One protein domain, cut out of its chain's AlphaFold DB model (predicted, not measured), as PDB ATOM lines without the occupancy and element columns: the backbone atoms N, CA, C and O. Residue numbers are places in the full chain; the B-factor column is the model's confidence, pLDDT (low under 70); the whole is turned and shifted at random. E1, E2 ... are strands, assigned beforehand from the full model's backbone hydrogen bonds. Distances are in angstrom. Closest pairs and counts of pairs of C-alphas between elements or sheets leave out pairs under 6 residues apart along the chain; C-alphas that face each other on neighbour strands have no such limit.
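This is residues 23 to 166 of the 248 residues of an uncharacterized protein of methanotrophic endosymbiont of Bathymodiolus puteoserpentis (Logatchev) (UniProt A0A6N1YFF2). What does the model look like? Two five-stranded sheets lie face to face as a sandwich, their strands crossed at 63 degrees; along one side E4 runs on into E5 from sheet to sheet, while E9 and E10 stay apart on the other side. What makes it up? The printed part has 144 residues, with no named helix and ten strands, E1 to E10 in chain order; the class is all strand, though under half of the residues, 70, are in named elements. How are the sheets ordered, and how large is the whole? The orders are E4 E3 E2 E1 E10 and E5 E6 E7 E8 E9, both antiparallel. The whole is compact, with a radius of gyration of the C-alphas of 14.2 A, and elongated, with spans of 44 by 29 by 23 A.

Where do the first strands run? E1, residues 23 to 30, begins at C-alpha 23 (173.787, 172.532, 163.220) and is 23.2 A long. E2 is residues 35 to 43, 25.3 A; E3, residues 48 to 58, 28.3 A, bends by 56 degrees at residue 51; E4 is residues 63 to 67. Which strands follow? E5 is residues 69 to 75, E6 80 to 86, E7 103 to 110 with 24.2 A, E8 125 to 128 and E9 140 to 142. E10, residues 158 to 165, is 21.1 A long and ends at C-alpha 165 (179.283, 174.556, 164.163).

How is the first sheet paired? E1 to E4 form a meander, each strand the antiparallel neighbour of the one before: N 26 and O 38 are 2.9 A apart, N 37 and O 55 2.9 A, N 65 and O 56 2.8 A. E10 is antiparallel to E1, with N 25 and O 164 at 2.7 A. How is the second paired? E5 to E9 form another meander, with N 82 and O 74 at 2.8 A, N 83 and O 107 at 2.9 A, N 104 and O 127 at 2.8 A, and N 128 and O 140 at 2.7 A. Where do the sheets come close? The closest C-alphas of E3 and E5, Leu 52 and Gln 70, are 5.3 A apart; E7 and E10 are near each other.

Which links are long? E6 to E7, E7 to E8, E8 to E9 and E9 to E10 are long. How far does it reach, and is it cut? The two C-alphas farthest apart, those of Thr 45 and Gly 136, are 44.4 A apart, and the printed part has no cut. Where is confidence low? The pLDDT is under 70 at residues 94 to 99, 144 to 157 and 166.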
ATOM      1  N   LEU A  23     173.990 172.388 161.780       83.44
ATOM      2  CA  LEU A  23     173.787 172.532 163.220       83.44
ATOM      3  C   LEU A  23     174.870 173.430 163.826       83.44
ATOM      4  O   LEU A  23     176.063 173.130 163.739       83.44
ATOM      5  N   TYR A  24     174.445 174.468 164.534       87.56
ATOM      6  CA  TYR A  24     175.293 175.404 165.261       87.56
ATOM      7  C   TYR A  24     175.073 175.279 166.768       87.56
ATOM      8  O   TYR A  24     173.946 175.143 167.232       87.56
ATOM      9  N   ASN A  25     176.150 175.374 167.544       91.19
ATOM     10  CA  ASN A  25     176.117 175.711 168.962       91.19
ATOM     11  C   ASN A  25     176.099 177.231 169.124       91.19
ATOM     12  O   ASN A  25     176.768 177.952 168.381       91.19
ATOM     13  N   VAL A  26     175.437 177.702 170.173       94.69
ATOM     14  CA  VAL A  26     175.449 179.102 170.584       94.69
ATOM     15  C   VAL A  26     175.633 179.215 172.092       94.69
ATOM     16  O   VAL A  26     175.040 178.467 172.871       94.69
ATOM     17  N   LYS A  27     176.452 180.180 172.506       94.50
ATOM     18  CA  LYS A  27     176.602 180.590 173.897       94.50
ATOM     19  C   LYS A  27     176.457 182.101 174.016       94.50
ATOM     20  O   LYS A  27     177.165 182.834 173.330       94.50
ATOM     21  N   LEU A  28     175.588 182.550 174.915       92.31
ATOM     22  CA  LEU A  28     175.505 183.942 175.348       92.31
ATOM     23  C   LEU A  28     175.940 184.016 176.804       92.31
ATOM     24  O   LEU A  28     175.603 183.142 177.604       92.31
ATOM     25  N   VAL A  29     176.693 185.056 177.132       89.19
ATOM     26  CA  VAL A  29     177.058 185.402 178.503       89.19
ATOM     27  C   VAL A  29     176.601 186.828 178.733       89.19
ATOM     28  O   VAL A  29     176.977 187.718 177.965       89.19
ATOM     29  N   PHE A  30     175.791 187.033 179.761       85.94
ATOM     30  CA  PHE A  30     175.259 188.330 180.148       85.94
ATOM     31  C   PHE A  30     176.077 188.935 181.301       85.94
ATOM     32  O   PHE A  30     176.888 188.261 181.931       85.94
ATOM     33  N   ILE A  31     175.937 190.243 181.533       82.69
ATOM     34  CA  ILE A  31     176.751 191.016 182.501       82.69
ATOM     35  C   ILE A  31     176.561 190.607 183.965       82.69
ATOM     36  O   ILE A  31     177.370 190.969 184.815       82.69
ATOM     37  N   ASP A  32     175.479 189.898 184.251       80.56
ATOM     38  CA  ASP A  32     175.121 189.307 185.537       80.56
ATOM     39  C   ASP A  32     175.613 187.855 185.671       80.56
ATOM     40  O   ASP A  32     175.219 187.165 186.605       80.56
ATOM     41  N   ASP A  33     176.466 187.407 184.744       86.44
ATOM     42  CA  ASP A  33     176.951 186.035 184.586       86.44
ATOM     43  C   ASP A  33     175.864 185.013 184.202       86.44
ATOM     44  O   ASP A  33     176.163 183.821 184.105       86.44
ATOM     45  N   THR A  34     174.636 185.455 183.898       88.69
ATOM     46  CA  THR A  34     173.604 184.596 183.305       88.69
ATOM     47  C   THR A  34     174.106 184.062 181.969       88.69
ATOM     48  O   THR A  34     174.698 184.794 181.165       88.69
ATOM     49  N   THR A  35     173.894 182.772 181.708       92.31
ATOM     50  CA  THR A  35     174.345 182.155 180.458       92.31
ATOM     51  C   THR A  35     173.235 181.418 179.745       92.31
ATOM     52  O   THR A  35     172.506 180.634 180.339       92.31
ATOM     53  N   PHE A  36     173.150 181.616 178.432       95.94
ATOM     54  CA  PHE A  36     172.405 180.712 177.567       95.94
ATOM     55  C   PHE A  36     173.387 179.803 176.840       95.94
ATOM     56  O   PHE A  36     174.354 180.288 176.252       95.94
ATOM     57  N   THR A  37     173.136 178.497 176.856       95.44
ATOM     58  CA  THR A  37     173.853 177.517 176.032       95.44
ATOM     59  C   THR A  37     172.840 176.706 175.242       95.44
ATOM     60  O   THR A  37     171.969 176.060 175.828       95.44
ATOM     61  N   GLY A  38     172.957 176.722 173.919       94.38
ATOM     62  CA  GLY A  38     171.975 176.105 173.041       94.38
ATOM     63  C   GLY A  38     172.521 175.709 171.680       94.38
ATOM     64  O   GLY A  38     173.722 175.787 171.419       94.38
ATOM     65  N   THR A  39     171.602 175.287 170.823       91.19
ATOM     66  CA  THR A  39     171.857 174.924 169.432       91.19
ATOM     67  C   THR A  39     170.754 175.446 168.527       91.19
ATOM     68  O   THR A  39     169.639 175.647 169.003       91.19
ATOM     69  N   PHE A  40     171.043 175.613 167.241       94.88
ATOM     70  CA  PHE A  40     170.054 175.867 166.194       94.88
ATOM     71  C   PHE A  40     170.516 175.270 164.863       94.88
ATOM     72  O   PHE A  40     171.717 175.128 164.637       94.88
ATOM     73  N   ASP A  41     169.568 174.945 163.993       87.12
ATOM     74  CA  ASP A  41     169.821 174.556 162.608       87.12
ATOM     75  C   ASP A  41     169.707 175.789 161.708       87.12
ATOM     76  O   ASP A  41     168.768 176.577 161.853       87.12
ATOM     77  N   TYR A  42     170.630 175.961 160.768       91.44
ATOM     78  CA  TYR A  42     170.625 177.089 159.844       91.44
ATOM     79  C   TYR A  42     170.981 176.670 158.424       91.44
ATOM     80  O   TYR A  42     171.978 175.988 158.200       91.44
ATOM     81  N   ASP A  43     170.176 177.100 157.459       84.31
ATOM     82  CA  ASP A  43     170.482 176.950 156.040       84.31
ATOM     83  C   ASP A  43     170.945 178.302 155.468       84.31
ATOM     84  O   ASP A  43     170.127 179.213 155.317       84.31
ATOM     85  N   PRO A  44     172.231 178.456 155.099       79.69
ATOM     86  CA  PRO A  44     172.752 179.711 154.553       79.69
ATOM     87  C   PRO A  44     172.196 180.047 153.161       79.69
ATOM     88  O   PRO A  44     172.281 181.191 152.718       79.69
ATOM     89  N   THR A  45     171.613 179.072 152.454       80.06
ATOM     90  CA  THR A  45     171.024 179.278 151.123       80.06
ATOM     91  C   THR A  45     169.640 179.903 151.224       80.06
ATOM     92  O   THR A  45     169.327 180.845 150.494       80.06
ATOM     93  N   THR A  46     168.796 179.359 152.100       85.19
ATOM     94  CA  THR A  46     167.427 179.855 152.317       85.19
ATOM     95  C   THR A  46     167.359 180.935 153.390       85.19
ATOM     96  O   THR A  46     166.365 181.655 153.460       85.19
ATOM     97  N   GLN A  47     168.427 181.087 154.179       89.00
ATOM     98  CA  GLN A  47     168.497 181.933 155.366       89.00
ATOM     99  C   GLN A  47     167.450 181.564 156.424       89.00
ATOM    100  O   GLN A  47     167.060 182.394 157.245       89.00
ATOM    101  N   GLU A  48     167.007 180.307 156.420       89.81
ATOM    102  CA  GLU A  48     166.067 179.784 157.400       89.81
ATOM    103  C   GLU A  48     166.817 179.243 158.616       89.81
ATOM    104  O   GLU A  48     167.708 178.400 158.506       89.81
ATOM    105  N   ILE A  49     166.424 179.725 159.794       94.06
ATOM    106  CA  ILE A  49     166.832 179.182 161.089       94.06
ATOM    107  C   ILE A  49     165.692 178.350 161.660       94.06
ATOM    108  O   ILE A  49     164.535 178.768 161.625       94.06
ATOM    109  N   ASN A  50     166.019 177.196 162.227       89.06
ATOM    110  CA  ASN A  50     165.077 176.305 162.884       89.06
ATOM    111  C   ASN A  50     165.689 175.720 164.164       89.06
ATOM    112  O   ASN A  50     166.901 175.735 164.359       89.06
ATOM    113  N   ASN A  51     164.841 175.161 165.029       87.69
ATOM    114  CA  ASN A  51     165.256 174.392 166.205       87.69
ATOM    115  C   ASN A  51     166.206 175.130 167.173       87.69
ATOM    116  O   ASN A  51     167.013 174.483 167.840       87.69
ATOM    117  N   LEU A  52     166.105 176.462 167.294       95.81
ATOM    118  CA  LEU A  52     166.771 177.188 168.375       95.81
ATOM    119  C   LEU A  52     166.224 176.733 169.734       95.81
ATOM    120  O   LEU A  52     165.064 176.968 170.075       95.81
ATOM    121  N   GLN A  53     167.081 176.094 170.523       93.06
ATOM    122  CA  GLN A  53     166.739 175.527 171.826       93.06
ATOM    123  C   GLN A  53     167.978 175.442 172.721       93.06
ATOM    124  O   GLN A  53     169.109 175.495 172.239       93.06
ATOM    125  N   GLY A  54     167.799 175.287 174.031       94.06
ATOM    126  CA  GLY A  54     168.928 175.216 174.953       94.06
ATOM    127  C   GLY A  54     168.542 175.343 176.417       94.06
ATOM    128  O   GLY A  54     167.424 175.021 176.817       94.06
ATOM    129  N   LYS A  55     169.494 175.807 177.223       94.50
ATOM    130  CA  LYS A  55     169.314 176.068 178.650       94.50
ATOM    131  C   LYS A  55     169.762 177.477 178.993       94.50
ATOM    132  O   LYS A  55     170.838 177.889 178.558       94.50
ATOM    133  N   LEU A  56     168.950 178.174 179.776       95.00
ATOM    134  CA  LEU A  56     169.293 179.441 180.405       95.00
ATOM    135  C   LEU A  56     169.642 179.161 181.870       95.00
ATOM    136  O   LEU A  56     168.796 178.667 182.603       95.00
ATOM    137  N   ASP A  57     170.883 179.413 182.268       93.38
ATOM    138  CA  ASP A  57     171.351 179.386 183.657       93.38
ATOM    139  C   ASP A  57     171.345 180.828 184.167       93.38
ATOM    140  O   ASP A  57     172.266 181.594 183.862       93.38
ATOM    141  N   ASP A  58     170.249 181.219 184.821       88.81
ATOM    142  CA  ASP A  58     170.029 182.574 185.323       88.81
ATOM    143  C   ASP A  58     170.556 182.679 186.756       88.81
ATOM    144  O   ASP A  58     170.044 182.077 187.707       88.81
ATOM    145  N   VAL A  59     171.613 183.474 186.910       86.38
ATOM    146  CA  VAL A  59     172.329 183.635 188.178       86.38
ATOM    147  C   VAL A  59     171.486 184.392 189.204       86.38
ATOM    148  O   VAL A  59     171.597 184.141 190.408       86.38
ATOM    149  N   LEU A  60     170.639 185.316 188.752       82.06
ATOM    150  CA  LEU A  60     169.818 186.161 189.616       82.06
ATOM    151  C   LEU A  60     168.529 185.452 190.035       82.06
ATOM    152  O   LEU A  60     168.084 185.610 191.174       82.06
ATOM    153  N   MET A  61     167.963 184.632 189.153       82.81
ATOM    154  CA  MET A  61     166.824 183.766 189.456       82.81
ATOM    155  C   MET A  61     167.245 182.498 190.217       82.81
ATOM    156  O   MET A  61     166.468 181.983 191.029       82.81
ATOM    157  N   GLY A  62     168.496 182.054 190.063       86.44
ATOM    158  CA  GLY A  62     169.087 180.934 190.798       86.44
ATOM    159  C   GLY A  62     168.598 179.562 190.330       86.44
ATOM    160  O   GLY A  62     168.492 178.631 191.134       86.44
ATOM    161  N   ASN A  63     168.258 179.447 189.053       88.56
ATOM    162  CA  ASN A  63     167.630 178.300 188.406       88.56
ATOM    163  C   ASN A  63     168.203 178.098 186.994       88.56
ATOM    164  O   ASN A  63     168.864 178.960 186.422       88.56
ATOM    165  N   ILE A  64     167.930 176.917 186.438       91.62
ATOM    166  CA  ILE A  64     168.248 176.590 185.051       91.62
ATOM    167  C   ILE A  64     166.946 176.239 184.346       91.62
ATOM    168  O   ILE A  64     166.282 175.275 184.731       91.62
ATOM    169  N   GLU A  65     166.630 176.977 183.292       91.69
ATOM    170  CA  GLU A  65     165.396 176.841 182.525       91.69
ATOM    171  C   GLU A  65     165.662 176.241 181.147       91.69
ATOM    172  O   GLU A  65     166.655 176.551 180.484       91.69
ATOM    173  N   GLU A  66     164.773 175.355 180.699       92.75
ATOM    174  CA  GLU A  66     164.856 174.757 179.364       92.75
ATOM    175  C   GLU A  66     164.102 175.614 178.342       92.75
ATOM    176  O   GLU A  66     162.893 175.799 178.446       92.75
ATOM    177  N   ILE A  67     164.805 176.051 177.300       93.94
ATOM    178  CA  ILE A  67     164.253 176.758 176.143       93.94
ATOM    179  C   ILE A  67     164.044 175.749 175.012       93.94
ATOM    180  O   ILE A  67     164.980 175.033 174.656       93.94
ATOM    181  N   LYS A  68     162.834 175.672 174.451       91.06
ATOM    182  CA  LYS A  68     162.428 174.578 173.539       91.06
ATOM    183  C   LYS A  68     161.787 175.046 172.244       91.06
ATOM    184  O   LYS A  68     161.812 174.315 171.260       91.06
ATOM    185  N   TYR A  69     161.165 176.218 172.259       90.88
ATOM    186  CA  TYR A  69     160.276 176.642 171.190       90.88
ATOM    187  C   TYR A  69     160.853 177.861 170.490       90.88
ATOM    188  O   TYR A  69     160.698 178.975 170.982       90.88
ATOM    189  N   GLN A  70     161.494 177.668 169.337       93.50
ATOM    190  CA  GLN A  70     161.758 178.771 168.419       93.50
ATOM    191  C   GLN A  70     160.438 179.178 167.762       93.50
ATOM    192  O   GLN A  70     159.909 178.444 166.929       93.50
ATOM    193  N   LEU A  71     159.888 180.324 168.156       89.25
ATOM    194  CA  LEU A  71     158.572 180.765 167.678       89.25
ATOM    195  C   LEU A  71     158.656 181.863 166.622       89.25
ATOM    196  O   LEU A  71     157.674 182.106 165.925       89.25
ATOM    197  N   ASP A  72     159.808 182.518 166.503       90.88
ATOM    198  CA  ASP A  72     159.983 183.627 165.581       90.88
ATOM    199  C   ASP A  72     161.453 183.805 165.180       90.88
ATOM    200  O   ASP A  72     162.369 183.580 165.977       90.88
ATOM    201  N   ALA A  73     161.656 184.215 163.929       94.50
ATOM    202  CA  ALA A  73     162.936 184.644 163.395       94.50
ATOM    203  C   ALA A  73     162.716 185.651 162.264       94.50
ATOM    204  O   ALA A  73     161.869 185.454 161.392       94.50
ATOM    205  N   GLN A  74     163.486 186.734 162.270       94.56
ATOM    206  CA  GLN A  74     163.304 187.834 161.332       94.56
ATOM    207  C   GLN A  74     164.624 188.529 161.020       94.56
ATOM    208  O   GLN A  74     165.538 188.574 161.842       94.56
ATOM    209  N   SER A  75     164.731 189.066 159.803       92.75
ATOM    210  CA  SER A  75     165.894 189.862 159.416       92.75
ATOM    211  C   SER A  75     165.971 191.134 160.258       92.75
ATOM    212  O   SER A  75     164.963 191.809 160.467       92.75
ATOM    213  N   ASP A  76     167.178 191.496 160.681       88.88
ATOM    214  CA  ASP A  76     167.435 192.732 161.427       88.88
ATOM    215  C   ASP A  76     167.607 193.974 160.528       88.88
ATOM    216  O   ASP A  76     167.826 195.082 161.017       88.88
ATOM    217  N   GLY A  77     167.533 193.805 159.201       90.75
ATOM    218  CA  GLY A  77     167.758 194.871 158.220       90.75
ATOM    219  C   GLY A  77     169.217 195.337 158.090       90.75
ATOM    220  O   GLY A  77     169.490 196.250 157.310       90.75
ATOM    221  N   GLN A  78     170.149 194.713 158.813       91.31
ATOM    222  CA  GLN A  78     171.589 195.005 158.853       91.31
ATOM    223  C   GLN A  78     172.443 193.847 158.304       91.31
ATOM    224  O   GLN A  78     173.669 193.880 158.386       91.31
ATOM    225  N   GLY A  79     171.802 192.851 157.685       89.50
ATOM    226  CA  GLY A  79     172.467 191.677 157.114       89.50
ATOM    227  C   GLY A  79     172.517 190.478 158.058       89.50
ATOM    228  O   GLY A  79     173.208 189.506 157.754       89.50
ATOM    229  N   GLY A  80     171.790 190.524 159.175       93.38
ATOM    230  CA  GLY A  80     171.617 189.394 160.072       93.38
ATOM    231  C   GLY A  80     170.173 188.989 160.291       93.38
ATOM    232  O   GLY A  80     169.226 189.513 159.690       93.38
ATOM    233  N   ILE A  81     170.040 187.998 161.161       96.25
ATOM    234  CA  ILE A  81     168.786 187.389 161.585       96.25
ATOM    235  C   ILE A  81     168.740 187.442 163.103       96.25
ATOM    236  O   ILE A  81     169.691 187.030 163.766       96.25
ATOM    237  N   THR A  82     167.618 187.911 163.640       95.88
ATOM    238  CA  THR A  82     167.271 187.786 165.053       95.88
ATOM    239  C   THR A  82     166.275 186.651 165.212       95.88
ATOM    240  O   THR A  82     165.239 186.650 164.549       95.88
ATOM    241  N   ALA A  83     166.571 185.698 166.092       95.94
ATOM    242  CA  ALA A  83     165.694 184.574 166.398       95.94
ATOM    243  C   ALA A  83     165.378 184.516 167.890       95.94
ATOM    244  O   ALA A  83     166.255 184.740 168.728       95.94
ATOM    245  N   HIS A  84     164.129 184.180 168.202       94.81
ATOM    246  CA  HIS A  84     163.600 184.112 169.557       94.81
ATOM    247  C   HIS A  84     163.189 182.684 169.885       94.81
ATOM    248  O   HIS A  84     162.455 182.043 169.123       94.81
ATOM    249  N   ALA A  85     163.621 182.203 171.047       95.44
ATOM    250  CA  ALA A  85     163.191 180.920 171.568       95.44
ATOM    251  C   ALA A  85     162.687 181.031 173.005       95.44
ATOM    252  O   ALA A  85     163.181 181.839 173.790       95.44
ATOM    253  N   TYR A  86     161.700 180.197 173.327       94.19
ATOM    254  CA  TYR A  86     160.906 180.280 174.545       94.19
ATOM    255  C   TYR A  86     160.858 178.937 175.287       94.19
ATOM    256  O   TYR A  86     160.961 177.865 174.680       94.19
ATOM    257  N   ALA A  87     160.685 178.979 176.608       92.00
ATOM    258  CA  ALA A  87     160.428 177.790 177.425       92.00
ATOM    259  C   ALA A  87     159.014 177.236 177.211       92.00
ATOM    260  O   ALA A  87     158.797 176.027 177.327       92.00
ATOM    261  N   LEU A  88     158.059 178.104 176.867       89.50
ATOM    262  CA  LEU A  88     156.677 177.749 176.563       89.50
ATOM    263  C   LEU A  88     156.356 178.004 175.089       89.50
ATOM    264  O   LEU A  88     156.967 178.848 174.444       89.50
ATOM    265  N   GLU A  89     155.350 177.309 174.561       91.06
ATOM    266  CA  GLU A  89     154.860 177.477 173.185       91.06
ATOM    267  C   GLU A  89     153.989 178.749 173.043       91.06
ATOM    268  O   GLU A  89     152.861 178.719 172.558       91.06
ATOM    269  N   THR A  90     154.478 179.880 173.550       88.75
ATOM    270  CA  THR A  90     153.862 181.204 173.418       88.75
ATOM    271  C   THR A  90     154.931 182.293 173.444       88.75
ATOM    272  O   THR A  90     155.934 182.178 174.149       88.75
ATOM    273  N   THR A  91     154.699 183.371 172.696       86.81
ATOM    274  CA  THR A  91     155.517 184.591 172.724       86.81
ATOM    275  C   THR A  91     155.078 185.570 173.813       86.81
ATOM    276  O   THR A  91     155.664 186.643 173.936       86.81
ATOM    277  N   ASP A  92     154.025 185.246 174.569       82.81
ATOM    278  CA  ASP A  92     153.496 186.123 175.608       82.81
ATOM    279  C   ASP A  92     154.530 186.304 176.717       82.81
ATOM    280  O   ASP A  92     154.915 185.346 177.403       82.81
ATOM    281  N   ILE A  93     154.943 187.557 176.881       71.81
ATOM    282  CA  ILE A  93     155.848 188.028 177.917       71.81
ATOM    283  C   ILE A  93     155.163 189.200 178.626       71.81
ATOM    284  O   ILE A  93     154.989 190.276 178.061       71.81
ATOM    285  N   GLU A  94     154.721 189.000 179.863       66.62
ATOM    286  CA  GLU A  94     154.343 190.116 180.730       66.62
ATOM    287  C   GLU A  94     155.262 190.094 181.935       66.62
ATOM    288  O   GLU A  94     155.392 189.078 182.608       66.62
ATOM    289  N   THR A  95     155.931 191.216 182.180       63.81
ATOM    290  CA  THR A  95     156.951 191.337 183.226       63.81
ATOM    291  C   THR A  95     156.402 191.929 184.523       63.81
ATOM    292  O   THR A  95     157.117 191.991 185.523       63.81
ATOM    293  N   ASN A  96     155.139 192.382 184.529       61.72
ATOM    294  CA  ASN A  96     154.481 192.977 185.693       61.72
ATOM    295  C   ASN A  96     152.940 193.055 185.528       61.72
ATOM    296  O   ASN A  96     152.439 194.065 185.021       61.72
ATOM    297  N   PRO A  97     152.171 192.054 185.997       63.25
ATOM    298  CA  PRO A  97     152.615 190.840 186.689       63.25
ATOM    299  C   PRO A  97     153.264 189.825 185.728       63.25
ATOM    300  O   PRO A  97     153.013 189.906 184.529       63.25
ATOM    301  N   PRO A  98     154.052 188.854 186.229       64.38
ATOM    302  CA  PRO A  98     154.450 187.697 185.435       64.38
ATOM    303  C   PRO A  98     153.193 186.965 184.966       64.38
ATOM    304  O   PRO A  98     152.449 186.399 185.774       64.38
ATOM    305  N   ILE A  99     152.930 186.989 183.663       63.91
ATOM    306  CA  ILE A  99     152.026 186.011 183.057       63.91
ATOM    307  C   ILE A  99     152.841 184.750 182.777       63.91
ATOM    308  O   ILE A  99     154.045 184.838 182.582       63.91
ATOM    309  N   ASN A 100     152.169 183.594 182.841       70.94
ATOM    310  CA  ASN A 100     152.548 182.260 182.343       70.94
ATOM    311  C   ASN A 100     153.892 181.630 182.774       70.94
ATOM    312  O   ASN A 100     154.068 180.451 182.485       70.94
ATOM    313  N   ASN A 101     154.770 182.319 183.503       81.56
ATOM    314  CA  ASN A 101     156.101 181.834 183.890       81.56
ATOM    315  C   ASN A 101     157.009 181.486 182.693       81.56
ATOM    316  O   ASN A 101     157.771 180.524 182.756       81.56
ATOM    317  N   ASN A 102     156.887 182.216 181.582       88.19
ATOM    318  CA  ASN A 102     157.702 181.975 180.395       88.19
ATOM    319  C   ASN A 102     159.143 182.468 180.575       88.19
ATOM    320  O   ASN A 102     159.447 183.328 181.402       88.19
ATOM    321  N   VAL A 103     160.024 181.928 179.747       90.31
ATOM    322  CA  VAL A 103     161.448 182.253 179.691       90.31
ATOM    323  C   VAL A 103     161.787 182.403 178.217       90.31
ATOM    324  O   VAL A 103     161.303 181.618 177.406       90.31
ATOM    325  N   MET A 104     162.572 183.407 177.850       91.38
ATOM    326  CA  MET A 104     162.920 183.722 176.467       91.38
ATOM    327  C   MET A 104     164.419 183.972 176.343       91.38
ATOM    328  O   MET A 104     165.025 184.592 177.214       91.38
ATOM    329  N   VAL A 105     164.996 183.576 175.213       93.94
ATOM    330  CA  VAL A 105     166.284 184.072 174.726       93.94
ATOM    331  C   VAL A 105     166.138 184.600 173.301       93.94
ATOM    332  O   VAL A 105     165.353 184.073 172.512       93.94
ATOM    333  N   ALA A 106     166.900 185.640 172.977       93.50
ATOM    334  CA  ALA A 106     167.033 186.175 171.635       93.50
ATOM    335  C   ALA A 106     168.501 186.127 171.223       93.50
ATOM    336  O   ALA A 106     169.378 186.597 171.956       93.50
ATOM    337  N   ILE A 107     168.754 185.568 170.044       94.88
ATOM    338  CA  ILE A 107     170.068 185.569 169.406       94.88
ATOM    339  C   ILE A 107     170.008 186.423 168.144       94.88
ATOM    340  O   ILE A 107     168.967 186.505 167.500       94.88
ATOM    341  N   ASN A 108     171.133 187.019 167.770       94.50
ATOM    342  CA  ASN A 108     171.316 187.734 166.517       94.50
ATOM    343  C   ASN A 108     172.636 187.284 165.894       94.50
ATOM    344  O   ASN A 108     173.622 187.105 166.606       94.50
ATOM    345  N   PHE A 109     172.652 187.032 164.592       93.69
ATOM    346  CA  PHE A 109     173.848 186.565 163.898       93.69
ATOM    347  C   PHE A 109     173.836 186.990 162.434       93.69
ATOM    348  O   PHE A 109     172.780 187.245 161.852       93.69
ATOM    349  N   ASN A 110     175.020 187.053 161.833       92.50
ATOM    350  CA  ASN A 110     175.189 187.377 160.424       92.50
ATOM    351  C   ASN A 110     174.559 186.299 159.520       92.50
ATOM    352  O   ASN A 110     174.889 185.120 159.618       92.50
ATOM    353  N   ALA A 111     173.686 186.714 158.600       90.31
ATOM    354  CA  ALA A 111     172.915 185.818 157.732       90.31
ATOM    355  C   ALA A 111     173.726 185.215 156.568       90.31
ATOM    356  O   ALA A 111     173.187 184.497 155.731       90.31
ATOM    357  N   THR A 112     175.002 185.573 156.437       85.69
ATOM    358  CA  THR A 112     175.926 184.931 155.491       85.69
ATOM    359  C   THR A 112     176.756 183.860 156.190       85.69
ATOM    360  O   THR A 112     177.016 182.816 155.603       85.69
ATOM    361  N   ASP A 113     177.161 184.114 157.435       83.81
ATOM    362  CA  ASP A 113     177.946 183.192 158.257       83.81
ATOM    363  C   ASP A 113     177.660 183.456 159.748       83.81
ATOM    364  O   ASP A 113     178.143 184.456 160.297       83.81
ATOM    365  N   PRO A 114     176.916 182.565 160.434       88.50
ATOM    366  CA  PRO A 114     176.565 182.744 161.841       88.50
ATOM    367  C   PRO A 114     177.762 182.878 162.792       88.50
ATOM    368  O   PRO A 114     177.619 183.433 163.884       88.50
ATOM    369  N   THR A 115     178.949 182.399 162.405       85.12
ATOM    370  CA  THR A 115     180.160 182.444 163.240       85.12
ATOM    371  C   THR A 115     180.810 183.829 163.296       85.12
ATOM    372  O   THR A 115     181.600 184.097 164.203       85.12
ATOM    373  N   LEU A 116     180.434 184.748 162.396       81.44
ATOM    374  CA  LEU A 116     180.904 186.140 162.402       81.44
ATOM    375  C   LEU A 116     180.318 186.978 163.552       81.44
ATOM    376  O   LEU A 116     180.765 188.103 163.777       81.44
ATOM    377  N   GLY A 117     179.354 186.427 164.294       81.88
ATOM    378  CA  GLY A 117     178.708 187.080 165.427       81.88
ATOM    379  C   GLY A 117     177.505 187.938 165.031       81.88
ATOM    380  O   GLY A 117     177.020 187.885 163.898       81.88
ATOM    381  N   ALA A 118     177.001 188.701 166.001       90.00
ATOM    382  CA  ALA A 118     175.847 189.573 165.825       90.00
ATOM    383  C   ALA A 118     176.149 190.754 164.896       90.00
ATOM    384  O   ALA A 118     177.173 191.428 165.010       90.00
ATOM    385  N   THR A 119     175.202 191.042 164.014       88.12
ATOM    386  CA  THR A 119     175.128 192.274 163.220       88.12
ATOM    387  C   THR A 119     174.439 193.398 163.994       88.12
ATOM    388  O   THR A 119     174.734 194.569 163.758       88.12
ATOM    389  N   ASP A 120     173.586 193.059 164.964       87.88
ATOM    390  CA  ASP A 120     172.977 193.990 165.910       87.88
ATOM    391  C   ASP A 120     172.940 193.404 167.329       87.88
ATOM    392  O   ASP A 120     171.996 192.727 167.740       87.88
ATOM    393  N   GLU A 121     173.960 193.724 168.126       85.50
ATOM    394  CA  GLU A 121     174.035 193.309 169.532       85.50
ATOM    395  C   GLU A 121     172.879 193.846 170.392       85.50
ATOM    396  O   GLU A 121     172.641 193.332 171.484       85.50
ATOM    397  N   SER A 122     172.150 194.879 169.943       83.19
ATOM    398  CA  SER A 122     170.989 195.372 170.693       83.19
ATOM    399  C   SER A 122     169.788 194.429 170.624       83.19
ATOM    400  O   SER A 122     168.898 194.532 171.462       83.19
ATOM    401  N   GLN A 123     169.779 193.480 169.685       86.12
ATOM    402  CA  GLN A 123     168.736 192.459 169.562       86.12
ATOM    403  C   GLN A 123     168.958 191.265 170.506       86.12
ATOM    404  O   GLN A 123     168.084 190.415 170.646       86.12
ATOM    405  N   LEU A 124     170.122 191.179 171.154       88.31
ATOM    406  CA  LEU A 124     170.452 190.082 172.059       88.31
ATOM    407  C   LEU A 124     169.793 190.303 173.414       88.31
ATOM    408  O   LEU A 124     169.920 191.371 174.019       88.31
ATOM    409  N   ALA A 125     169.090 189.282 173.893       88.44
ATOM    410  CA  ALA A 125     168.213 189.432 175.039       88.44
ATOM    411  C   ALA A 125     167.940 188.112 175.760       88.44
ATOM    412  O   ALA A 125     168.019 187.036 175.166       88.44
ATOM    413  N   TYR A 126     167.553 188.212 177.029       89.81
ATOM    414  CA  TYR A 126     166.916 187.115 177.752       89.81
ATOM    415  C   TYR A 126     165.808 187.639 178.669       89.81
ATOM    416  O   TYR A 126     165.764 188.821 179.014       89.81
ATOM    417  N   MET A 127     164.910 186.750 179.066       87.94
ATOM    418  CA  MET A 127     163.921 186.977 180.110       87.94
ATOM    419  C   MET A 127     163.665 185.658 180.824       87.94
ATOM    420  O   MET A 127     163.493 184.641 180.168       87.94
ATOM    421  N   ASP A 128     163.559 185.697 182.139       87.94
ATOM    422  CA  ASP A 128     163.125 184.606 182.990       87.94
ATOM    423  C   ASP A 128     162.024 185.111 183.939       87.94
ATOM    424  O   ASP A 128     162.252 185.955 184.804       87.94
ATOM    425  N   CYS A 129     160.801 184.612 183.749       85.50
ATOM    426  CA  CYS A 129     159.653 184.845 184.627       85.50
ATOM    427  C   CYS A 129     159.264 183.592 185.431       85.50
ATOM    428  O   CYS A 129     158.133 183.503 185.913       85.50
ATOM    429  N   SER A 130     160.144 182.597 185.537       82.12
ATOM    430  CA  SER A 130     159.860 181.324 186.199       82.12
ATOM    431  C   SER A 130     159.368 181.504 187.643       82.12
ATOM    432  O   SER A 130     159.885 182.287 188.446       82.12
ATOM    433  N   ALA A 131     158.318 180.761 187.998       76.88
ATOM    434  CA  ALA A 131     157.742 180.838 189.334       76.88
ATOM    435  C   ALA A 131     158.615 180.122 190.367       76.88
ATOM    436  O   ALA A 131     159.039 178.986 190.170       76.88
ATOM    437  N   GLY A 132     158.766 180.741 191.540       70.38
ATOM    438  CA  GLY A 132     159.454 180.128 192.681       70.38
ATOM    439  C   GLY A 132     160.978 180.253 192.648       70.38
ATOM    440  O   GLY A 132     161.638 179.720 193.541       70.38
ATOM    441  N   ALA A 133     161.516 180.984 191.674       74.50
ATOM    442  CA  ALA A 133     162.892 181.452 191.656       74.50
ATOM    443  C   ALA A 133     163.172 182.482 192.769       74.50
ATOM    444  O   ALA A 133     162.264 182.958 193.463       74.50
ATOM    445  N   LEU A 134     164.444 182.852 192.939       78.69
ATOM    446  CA  LEU A 134     164.910 183.740 194.013       78.69
ATOM    447  C   LEU A 134     164.222 185.118 194.019       78.69
ATOM    448  O   LEU A 134     164.084 185.726 195.081       78.69
ATOM    449  N   MET A 135     163.737 185.578 192.863       72.56
ATOM    450  CA  MET A 135     163.050 186.864 192.691       72.56
ATOM    451  C   MET A 135     161.518 186.792 192.875       72.56
ATOM    452  O   MET A 135     160.815 187.804 192.760       72.56
ATOM    453  N   GLY A 136     160.980 185.620 193.229       75.62
ATOM    454  CA  GLY A 136     159.569 185.419 193.562       75.62
ATOM    455  C   GLY A 136     158.635 185.650 192.373       75.62
ATOM    456  O   GLY A 136     158.558 184.815 191.483       75.62
ATOM    457  N   ASN A 137     157.901 186.771 192.387       74.44
ATOM    458  CA  ASN A 137     156.975 187.180 191.316       74.44
ATOM    459  C   ASN A 137     157.577 188.267 190.406       74.44
ATOM    460  O   ASN A 137     156.836 189.001 189.753       74.44
ATOM    461  N   THR A 138     158.894 188.447 190.431       77.31
ATOM    462  CA  THR A 138     159.581 189.439 189.603       77.31
ATOM    463  C   THR A 138     160.358 188.700 188.534       77.31
ATOM    464  O   THR A 138     161.194 187.870 188.874       77.31
ATOM    465  N   CYS A 139     160.090 189.006 187.266       78.75
ATOM    466  CA  CYS A 139     160.899 188.481 186.177       78.75
ATOM    467  C   CYS A 139     162.285 189.120 186.187       78.75
ATOM    468  O   CYS A 139     162.402 190.337 186.371       78.75
ATOM    469  N   MET A 140     163.305 188.328 185.890       80.38
ATOM    470  CA  MET A 140     164.606 188.830 185.478       80.38
ATOM    471  C   MET A 140     164.636 188.966 183.972       80.38
ATOM    472  O   MET A 140     164.142 188.107 183.255       80.38
ATOM    473  N   TYR A 141     165.137 190.083 183.462       77.75
ATOM    474  CA  TYR A 141     165.197 190.263 182.024       77.75
ATOM    475  C   TYR A 141     166.233 191.277 181.600       77.75
ATOM    476  O   TYR A 141     166.451 192.313 182.232       77.75
ATOM    477  N   TYR A 142     166.788 190.997 180.435       76.69
ATOM    478  CA  TYR A 142     167.538 191.924 179.632       76.69
ATOM    479  C   TYR A 142     166.855 192.027 178.266       76.69
ATOM    480  O   TYR A 142     167.137 191.244 177.367       76.69
ATOM    481  N   LEU A 143     165.926 192.978 178.123       73.75
ATOM    482  CA  LEU A 143     165.192 193.243 176.881       73.75
ATOM    483  C   LEU A 143     165.497 194.672 176.427       73.75
ATOM    484  O   LEU A 143     165.052 195.629 177.062       73.75
ATOM    485  N   ALA A 144     166.221 194.840 175.321       67.25
ATOM    486  CA  ALA A 144     166.539 196.176 174.809       67.25
ATOM    487  C   ALA A 144     165.303 196.934 174.279       67.25
ATOM    488  O   ALA A 144     165.328 198.159 174.167       67.25
ATOM    489  N   TRP A 145     164.221 196.214 173.966       69.19
ATOM    490  CA  TRP A 145     162.991 196.743 173.365       69.19
ATOM    491  C   TRP A 145     161.801 196.859 174.329       69.19
ATOM    492  O   TRP A 145     160.748 197.354 173.927       69.19
ATOM    493  N   HIS A 146     161.925 196.425 175.588       63.06
ATOM    494  CA  HIS A 146     160.815 196.454 176.544       63.06
ATOM    495  C   HIS A 146     160.930 197.633 177.521       63.06
ATOM    496  O   HIS A 146     162.006 197.949 178.019       63.06
ATOM    497  N   THR A 147     159.804 198.292 177.821       56.81
ATOM    498  CA  THR A 147     159.728 199.393 178.797       56.81
ATOM    499  C   THR A 147     158.914 198.951 180.021       56.81
ATOM    500  O   THR A 147     157.835 198.391 179.841       56.81
ATOM    501  N   PRO A 148     159.354 199.237 181.258       55.72
ATOM    502  CA  PRO A 148     160.558 199.985 181.593       55.72
ATOM    503  C   PRO A 148     161.809 199.078 181.593       55.72
ATOM    504  O   PRO A 148     161.735 197.914 181.957       55.72
ATOM    505  N   VAL A 149     162.960 199.614 181.171       54.84
ATOM    506  CA  VAL A 149     164.263 198.918 181.231       54.84
ATOM    507  C   VAL A 149     164.788 199.044 182.673       54.84
ATOM    508  O   VAL A 149     165.462 200.018 183.007       54.84
ATOM    509  N   VAL A 150     164.372 198.169 183.593       51.03
ATOM    510  CA  VAL A 150     164.643 198.282 185.053       51.03
ATOM    511  C   VAL A 150     164.542 196.895 185.709       51.03
ATOM    512  O   VAL A 150     163.665 196.134 185.317       51.03
ATOM    513  N   PRO A 151     165.223 196.629 186.844       49.16
ATOM    514  CA  PRO A 151     166.546 197.099 187.255       49.16
ATOM    515  C   PRO A 151     167.310 196.034 188.065       49.16
ATOM    516  O   PRO A 151     167.071 195.904 189.260       49.16
ATOM    517  N   MET A 152     168.354 195.421 187.522       45.97
ATOM    518  CA  MET A 152     169.563 195.220 188.326       45.97
ATOM    519  C   MET A 152     170.786 195.524 187.457       45.97
ATOM    520  O   MET A 152     171.314 194.666 186.775       45.97
ATOM    521  N   ALA A 153     171.189 196.800 187.516       40.66
ATOM    522  CA  ALA A 153     172.342 197.439 186.871       40.66
ATOM    523  C   ALA A 153     172.296 197.551 185.335       40.66
ATOM    524  O   ALA A 153     172.478 196.603 184.584       40.66
ATOM    525  N   GLY A 154     172.076 198.786 184.877       35.59
ATOM    526  CA  GLY A 154     172.050 199.142 183.469       35.59
ATOM    527  C   GLY A 154     173.402 198.981 182.780       35.59
ATOM    528  O   GLY A 154     174.463 199.274 183.323       35.59
ATOM    529  N   GLY A 155     173.319 198.562 181.533       47.41
ATOM    530  CA  GLY A 155     174.436 198.362 180.633       47.41
ATOM    531  C   GLY A 155     173.932 197.565 179.445       47.41
ATOM    532  O   GLY A 155     172.883 196.935 179.542       47.41
ATOM    533  N   ARG A 156     174.651 197.597 178.321       54.03
ATOM    534  CA  ARG A 156     174.422 196.606 177.270       54.03
ATOM    535  C   ARG A 156     174.708 195.242 177.900       54.03
ATOM    536  O   ARG A 156     175.845 194.968 178.254       54.03
ATOM    537  N   GLY A 157     173.664 194.480 178.176       61.34
ATOM    538  CA  GLY A 157     173.657 193.357 179.110       61.34
ATOM    539  C   GLY A 157     174.340 192.102 178.607       61.34
ATOM    540  O   GLY A 157     174.314 191.108 179.312       61.34
ATOM    541  N   LEU A 158     174.974 192.141 177.438       75.50
ATOM    542  CA  LEU A 158     175.747 191.042 176.887       75.50
ATOM    543  C   LEU A 158     177.245 191.279 177.122       75.50
ATOM    544  O   LEU A 158     177.783 192.314 176.733       75.50
ATOM    545  N   LEU A 159     177.926 190.295 177.702       78.00
ATOM    546  CA  LEU A 159     179.387 190.223 177.734       78.00
ATOM    547  C   LEU A 159     179.953 189.601 176.457       78.00
ATOM    548  O   LEU A 159     180.974 190.061 175.952       78.00
ATOM    549  N   SER A 160     179.315 188.549 175.941       82.94
ATOM    550  CA  SER A 160     179.743 187.897 174.703       82.94
ATOM    551  C   SER A 160     178.658 187.017 174.101       82.94
ATOM    552  O   SER A 160     177.908 186.372 174.834       82.94
ATOM    553  N   GLN A 161     178.682 186.888 172.777       87.81
ATOM    554  CA  GLN A 161     178.039 185.806 172.043       87.81
ATOM    555  C   GLN A 161     179.108 184.995 171.308       87.81
ATOM    556  O   GLN A 161     180.062 185.544 170.762       87.81
ATOM    557  N   THR A 162     178.959 183.678 171.291       89.19
ATOM    558  CA  THR A 162     179.817 182.774 170.523       89.19
ATOM    559  C   THR A 162     178.943 181.772 169.796       89.19
ATOM    560  O   THR A 162     178.138 181.093 170.431       89.19
ATOM    561  N   ILE A 163     179.101 181.683 168.477       89.31
ATOM    562  CA  ILE A 163     178.437 180.695 167.628       89.31
ATOM    563  C   ILE A 163     179.512 179.855 166.940       89.31
ATOM    564  O   ILE A 163     180.492 180.391 166.428       89.31
ATOM    565  N   THR A 164     179.335 178.536 166.943       84.25
ATOM    566  CA  THR A 164     180.258 177.566 166.326       84.25
ATOM    567  C   THR A 164     179.458 176.436 165.701       84.25
ATOM    568  O   THR A 164     178.453 176.058 166.289       84.25
ATOM    569  N   LEU A 165     179.907 175.805 164.619       83.38
ATOM    570  CA  LEU A 165     179.283 174.556 164.163       83.38
ATOM    571  C   LEU A 165     179.371 173.442 165.230       83.38
ATOM    572  O   LEU A 165     180.371 173.316 165.938       83.38
ATOM    573  N   ALA A 166     178.305 172.648 165.370       69.12
ATOM    574  CA  ALA A 166     178.119 171.699 166.472       69.12
ATOM    575  C   ALA A 166     178.826 170.354 166.301       69.12
ATOM    576  O   ALA A 166     179.248 169.742 167.286       69.12
TER     577      ALA A 166